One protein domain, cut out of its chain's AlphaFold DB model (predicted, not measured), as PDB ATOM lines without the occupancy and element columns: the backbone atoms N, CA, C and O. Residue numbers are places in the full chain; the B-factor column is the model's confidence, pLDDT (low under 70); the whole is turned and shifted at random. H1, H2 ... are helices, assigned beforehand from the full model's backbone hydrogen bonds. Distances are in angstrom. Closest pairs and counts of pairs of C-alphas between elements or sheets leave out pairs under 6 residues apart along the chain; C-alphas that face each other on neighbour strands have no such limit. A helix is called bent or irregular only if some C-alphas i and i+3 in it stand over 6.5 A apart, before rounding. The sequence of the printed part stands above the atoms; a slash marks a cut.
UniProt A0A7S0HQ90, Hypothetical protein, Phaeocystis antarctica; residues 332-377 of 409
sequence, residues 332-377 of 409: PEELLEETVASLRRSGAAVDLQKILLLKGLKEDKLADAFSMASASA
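Overview. This is residues 332 to 377 of the 409 residues of the protein "Hypothetical protein" of Phaeocystis antarctica (UniProt A0A7S0HQ90). Three helices form a loose triangle with few contacts: H1 runs out, short H2 folds back, and long H3 turns again. Residues 342 to 347, of which 342 to 345 belong to H1, stick out. The printed part has 46 residues, with H1, H2, H3 in that order and no named strand, and is all helix, compact, with a radius of gyration of the C-alphas of 10.3 A and spans of 28 by 23 by 17 A.

Along the chain. H1, residues 333 to 345, begins at C-alpha 333 (-6.727, -6.524, 39.240) and is 19.4 A long; it is irregular, with C-alphas 334 and 337 7.3 A apart. H2 is residues 352 to 359, 10.7 A. H3, residues 363 to 377, 20.8 A, ends at C-alpha 377 (5.898, -18.993, 35.130).

Arrangement. H1, with residues 336 to 340 alone, and H2 only just touch, with 3 pairs of C-alphas within 8 A, the closest Val 340 and Leu 352 at 6.7 A; they form a helical hairpin, a steep tilt of 39 degrees, opposite ways. H3 is close to but not clearly touching H1, closest C-alphas Glu 337 and Ala 373, 7.1 A, and H2, Gln 353 and Leu 366, 7.0 A. Every O i to N i+4 pair is within hydrogen-bond range in H2, 7 of 9 in H1 and 10 of 11 in H3.

Size, cuts and confidence. The farthest C-alphas, of Ser 346 and Asp 364, are 29.0 A apart. The printed part has no cut; the link H1 to H2 is short, H2 to H3 tight. Residues 362 to 377 have pLDDT under 70.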
ATOM      1  N   PRO A 332     -10.918  -8.395  40.875       90.00
ATOM      2  CA  PRO A 332      -9.903  -7.403  41.243       90.00
ATOM      3  C   PRO A 332      -8.594  -7.593  40.467       90.00
ATOM      4  O   PRO A 332      -8.195  -8.727  40.200       90.00
ATOM      5  N   GLU A 333      -7.925  -6.495  40.102       86.88
ATOM      6  CA  GLU A 333      -6.727  -6.524  39.240       86.88
ATOM      7  C   GLU A 333      -5.623  -7.427  39.807       86.88
ATOM      8  O   GLU A 333      -5.039  -8.221  39.074       86.88
ATOM      9  N   GLU A 334      -5.423  -7.376  41.123       87.38
ATOM     10  CA  GLU A 334      -4.420  -8.150  41.864       87.38
ATOM     11  C   GLU A 334      -4.627  -9.670  41.765       87.38
ATOM     12  O   GLU A 334      -3.671 -10.436  41.828       87.38
ATOM     13  N   LEU A 335      -5.873 -10.119  41.581       90.00
ATOM     14  CA  LEU A 335      -6.233 -11.540  41.537       90.00
ATOM     15  C   LEU A 335      -6.393 -12.065  40.106       90.00
ATOM     16  O   LEU A 335      -6.623 -13.263  39.890       90.00
ATOM     17  N   LEU A 336      -6.326 -11.180  39.107       87.00
ATOM     18  CA  LEU A 336      -6.728 -11.504  37.745       87.00
ATOM     19  C   LEU A 336      -5.760 -12.490  37.081       87.00
ATOM     20  O   LEU A 336      -6.200 -13.436  36.425       87.00
ATOM     21  N   GLU A 337      -4.456 -12.305  37.279       85.88
ATOM     22  CA  GLU A 337      -3.428 -13.192  36.727       85.88
ATOM     23  C   GLU A 337      -3.553 -14.619  37.267       85.88
ATOM     24  O   GLU A 337      -3.597 -15.576  36.487       85.88
ATOM     25  N   GLU A 338      -3.680 -14.766  38.590       89.19
ATOM     26  CA  GLU A 338      -3.843 -16.065  39.245       89.19
ATOM     27  C   GLU A 338      -5.131 -16.758  38.783       89.19
ATOM     28  O   GLU A 338      -5.121 -17.944  38.431       89.19
ATOM     29  N   THR A 339      -6.234 -16.007  38.709       89.56
ATOM     30  CA  THR A 339      -7.530 -16.525  38.260       89.56
ATOM     31  C   THR A 339      -7.449 -17.021  36.817       89.56
ATOM     32  O   THR A 339      -7.851 -18.150  36.526       89.56
ATOM     33  N   VAL A 340      -6.867 -16.238  35.902       87.81
ATOM     34  CA  VAL A 340      -6.691 -16.649  34.500       87.81
ATOM     35  C   VAL A 340      -5.741 -17.847  34.383       87.81
ATOM     36  O   VAL A 340      -6.015 -18.766  33.609       87.81
ATOM     37  N   ALA A 341      -4.657 -17.897  35.162       86.81
ATOM     38  CA  ALA A 341      -3.746 -19.043  35.188       86.81
ATOM     39  C   ALA A 341      -4.436 -20.322  35.694       86.81
ATOM     40  O   ALA A 341      -4.230 -21.407  35.146       86.81
ATOM     41  N   SER A 342      -5.292 -20.210  36.712       88.56
ATOM     42  CA  SER A 342      -6.126 -21.309  37.205       88.56
ATOM     43  C   SER A 342      -7.084 -21.828  36.127       88.56
ATOM     44  O   SER A 342      -7.128 -23.028  35.858       88.56
ATOM     45  N   LEU A 343      -7.767 -20.923  35.422       88.12
ATOM     46  CA  LEU A 343      -8.688 -21.270  34.337       88.12
ATOM     47  C   LEU A 343      -7.986 -21.910  33.130       88.12
ATOM     48  O   LEU A 343      -8.509 -22.843  32.527       88.12
ATOM     49  N   ARG A 344      -6.774 -21.466  32.785       86.31
ATOM     50  CA  ARG A 344      -5.986 -22.109  31.720       86.31
ATOM     51  C   ARG A 344      -5.557 -23.522  32.102       86.31
ATOM     52  O   ARG A 344      -5.591 -24.407  31.252       86.31
ATOM     53  N   ARG A 345      -5.213 -23.763  33.375       86.94
ATOM     54  CA  ARG A 345      -4.904 -25.113  33.883       86.94
ATOM     55  C   ARG A 345      -6.102 -26.058  33.809       86.94
ATOM     56  O   ARG A 345      -5.900 -27.251  33.614       86.94
ATOM     57  N   SER A 346      -7.327 -25.543  33.916       83.19
ATOM     58  CA  SER A 346      -8.551 -26.327  33.704       83.19
ATOM     59  C   SER A 346      -8.974 -26.444  32.231       83.19
ATOM     60  O   SER A 346      -9.993 -27.068  31.943       83.19
ATOM     61  N   GLY A 347      -8.188 -25.897  31.294       77.88
ATOM     62  CA  GLY A 347      -8.405 -26.008  29.848       77.88
ATOM     63  C   GLY A 347      -9.189 -24.856  29.210       77.88
ATOM     64  O   GLY A 347      -9.498 -24.923  28.021       77.88
ATOM     65  N   ALA A 348      -9.514 -23.789  29.950       80.69
ATOM     66  CA  ALA A 348     -10.219 -22.636  29.393       80.69
ATOM     67  C   ALA A 348      -9.286 -21.741  28.556       80.69
ATOM     68  O   ALA A 348      -8.216 -21.320  29.006       80.69
ATOM     69  N   ALA A 349      -9.724 -21.387  27.347       79.25
ATOM     70  CA  ALA A 349      -9.014 -20.471  26.459       79.25
ATOM     71  C   ALA A 349      -9.414 -19.015  26.753       79.25
ATOM     72  O   ALA A 349     -10.299 -18.454  26.110       79.25
ATOM     73  N   VAL A 350      -8.763 -18.413  27.750       83.31
ATOM     74  CA  VAL A 350      -8.972 -17.011  28.141       83.31
ATOM     75  C   VAL A 350      -7.722 -16.183  27.854       83.31
ATOM     76  O   VAL A 350      -6.599 -16.571  28.195       83.31
ATOM     77  N   ASP A 351      -7.923 -15.015  27.249       85.44
ATOM     78  CA  ASP A 351      -6.873 -14.064  26.900       85.44
ATOM     79  C   ASP A 351      -6.839 -12.903  27.905       85.44
ATOM     80  O   ASP A 351      -7.691 -12.015  27.874       85.44
ATOM     81  N   LEU A 352      -5.847 -12.924  28.804       85.81
ATOM     82  CA  LEU A 352      -5.654 -11.903  29.835       85.81
ATOM     83  C   LEU A 352      -5.551 -10.494  29.235       85.81
ATOM     84  O   LEU A 352      -6.127  -9.567  29.796       85.81
ATOM     85  N   GLN A 353      -4.883 -10.335  28.087       84.69
ATOM     86  CA  GLN A 353      -4.714  -9.023  27.464       84.69
ATOM     87  C   GLN A 353      -6.064  -8.434  27.067       84.69
ATOM     88  O   GLN A 353      -6.345  -7.271  27.353       84.69
ATOM     89  N   LYS A 354      -6.943  -9.250  26.478       88.75
ATOM     90  CA  LYS A 354      -8.297  -8.811  26.133       88.75
ATOM     91  C   LYS A 354      -9.118  -8.449  27.368       88.75
ATOM     92  O   LYS A 354      -9.853  -7.471  27.320       88.75
ATOM     93  N   ILE A 355      -8.980  -9.184  28.475       91.00
ATOM     94  CA  ILE A 355      -9.678  -8.841  29.725       91.00
ATOM     95  C   ILE A 355      -9.173  -7.510  30.302       91.00
ATOM     96  O   ILE A 355      -9.985  -6.671  30.687       91.00
ATOM     97  N   LEU A 356      -7.857  -7.283  30.331       87.75
ATOM     98  CA  LEU A 356      -7.268  -6.026  30.813       87.75
ATOM     99  C   LEU A 356      -7.728  -4.825  29.971       87.75
ATOM    100  O   LEU A 356      -8.090  -3.785  30.527       87.75
ATOM    101  N   LEU A 357      -7.796  -4.992  28.644       88.12
ATOM    102  CA  LEU A 357      -8.346  -3.984  27.733       88.12
ATOM    103  C   LEU A 357      -9.815  -3.675  28.052       88.12
ATOM    104  O   LEU A 357     -10.169  -2.504  28.168       88.12
ATOM    105  N   LEU A 358     -10.646  -4.699  28.289       90.94
ATOM    106  CA  LEU A 358     -12.050  -4.516  28.682       90.94
ATOM    107  C   LEU A 358     -12.210  -3.766  30.010       90.94
ATOM    108  O   LEU A 358     -13.166  -3.009  30.162       90.94
ATOM    109  N   LYS A 359     -11.280  -3.918  30.960       90.19
ATOM    110  CA  LYS A 359     -11.274  -3.140  32.216       90.19
ATOM    111  C   LYS A 359     -10.830  -1.681  32.012       90.19
ATOM    112  O   LYS A 359     -11.078  -0.832  32.869       90.19
ATOM    113  N   GLY A 360     -10.238  -1.356  30.858       83.38
ATOM    114  CA  GLY A 360      -9.762  -0.015  30.507       83.38
ATOM    115  C   GLY A 360      -8.318   0.275  30.928       83.38
ATOM    116  O   GLY A 360      -7.957   1.444  31.075       83.38
ATOM    117  N   LEU A 361      -7.497  -0.758  31.136       79.62
ATOM    118  CA  LEU A 361      -6.082  -0.614  31.482       79.62
ATOM    119  C   LEU A 361      -5.232  -0.368  30.219       79.62
ATOM    120  O   LEU A 361      -5.429  -1.020  29.195       79.62
ATOM    121  N   LYS A 362      -4.310   0.605  30.280       64.06
ATOM    122  CA  LYS A 362      -3.435   1.003  29.156       64.06
ATOM    123  C   LYS A 362      -2.320  -0.022  28.889       64.06
ATOM    124  O   LYS A 362      -1.901  -0.726  29.805       64.06
ATOM    125  N   GLU A 363      -1.798  -0.025  27.656       55.88
ATOM    126  CA  GLU A 363      -0.720  -0.913  27.174       55.88
ATOM    127  C   GLU A 363       0.567  -0.890  28.024       55.88
ATOM    128  O   GLU A 363       1.242  -1.910  28.133       55.88
ATOM    129  N   ASP A 364       0.870   0.211  28.717       54.06
ATOM    130  CA  ASP A 364       2.077   0.306  29.552       54.06
ATOM    131  C   ASP A 364       2.009  -0.608  30.793       54.06
ATOM    132  O   ASP A 364       2.983  -1.271  31.137       54.06
ATOM    133  N   LYS A 365       0.826  -0.746  31.418       53.19
ATOM    134  CA  LYS A 365       0.602  -1.695  32.532       53.19
ATOM    135  C   LYS A 365       0.479  -3.149  32.059       53.19
ATOM    136  O   LYS A 365       0.625  -4.075  32.852       53.19
ATOM    137  N   LEU A 366       0.197  -3.353  30.771       52.22
ATOM    138  CA  LEU A 366       0.142  -4.670  30.131       52.22
ATOM    139  C   LEU A 366       1.540  -5.285  29.992       52.22
ATOM    140  O   LEU A 366       1.672  -6.497  30.147       52.22
ATOM    141  N   ALA A 367       2.571  -4.465  29.753       53.03
ATOM    142  CA  ALA A 367       3.966  -4.902  29.716       53.03
ATOM    143  C   ALA A 367       4.478  -5.328  31.105       53.03
ATOM    144  O   ALA A 367       5.123  -6.373  31.225       53.03
ATOM    145  N   ASP A 368       4.119  -4.585  32.156       56.06
ATOM    146  CA  ASP A 368       4.481  -4.912  33.542       56.06
ATOM    147  C   ASP A 368       3.806  -6.209  34.021       56.06
ATOM    148  O   ASP A 368       4.490  -7.089  34.552       56.06
ATOM    149  N   ALA A 369       2.506  -6.378  33.742       54.62
ATOM    150  CA  ALA A 369       1.767  -7.623  33.989       54.62
ATOM    151  C   ALA A 369       2.375  -8.818  33.224       54.62
ATOM    152  O   ALA A 369       2.532  -9.913  33.761       54.62
ATOM    153  N   PHE A 370       2.817  -8.613  31.976       53.72
ATOM    154  CA  PHE A 370       3.521  -9.648  31.208       53.72
ATOM    155  C   PHE A 370       4.876 -10.021  31.819       53.72
ATOM    156  O   PHE A 370       5.227 -11.205  31.857       53.72
ATOM    157  N   SER A 371       5.638  -9.034  32.300       56.41
ATOM    158  CA  SER A 371       6.944  -9.269  32.920       56.41
ATOM    159  C   SER A 371       6.805 -10.117  34.190       56.41
ATOM    160  O   SER A 371       7.499 -11.127  34.324       56.41
ATOM    161  N   MET A 372       5.823  -9.797  35.042       55.56
ATOM    162  CA  MET A 372       5.546 -10.508  36.292       55.56
ATOM    163  C   MET A 372       4.945 -11.899  36.057       55.56
ATOM    164  O   MET A 372       5.407 -12.872  36.659       55.56
ATOM    165  N   ALA A 373       4.001 -12.046  35.123       52.59
ATOM    166  CA  ALA A 373       3.426 -13.346  34.778       52.59
ATOM    167  C   ALA A 373       4.458 -14.295  34.136       52.59
ATOM    168  O   ALA A 373       4.453 -15.501  34.408       52.59
ATOM    169  N   SER A 374       5.375 -13.772  33.310       54.59
ATOM    170  CA  SER A 374       6.470 -14.568  32.737       54.59
ATOM    171  C   SER A 374       7.510 -14.971  33.790       54.59
ATOM    172  O   SER A 374       7.991 -16.106  33.756       54.59
ATOM    173  N   ALA A 375       7.791 -14.091  34.761       54.28
ATOM    174  CA  ALA A 375       8.673 -14.368  35.891       54.28
ATOM    175  C   ALA A 375       8.079 -15.450  36.804       54.28
ATOM    176  O   ALA A 375       8.737 -16.450  37.071       54.28
ATOM    177  N   SER A 376       6.793 -15.346  37.154       56.75
ATOM    178  CA  SER A 376       6.067 -16.358  37.935       56.75
ATOM    179  C   SER A 376       6.028 -17.727  37.237       56.75
ATOM    180  O   SER A 376       6.236 -18.772  37.863       56.75
ATOM    181  N   ALA A 377       5.842 -17.756  35.912       54.50
ATOM    182  CA  ALA A 377       5.898 -18.993  35.130       54.50
ATOM    183  C   ALA A 377       7.316 -19.598  35.061       54.50
ATOM    184  O   ALA A 377       7.464 -20.826  35.054       54.50
TER     185      ALA A 377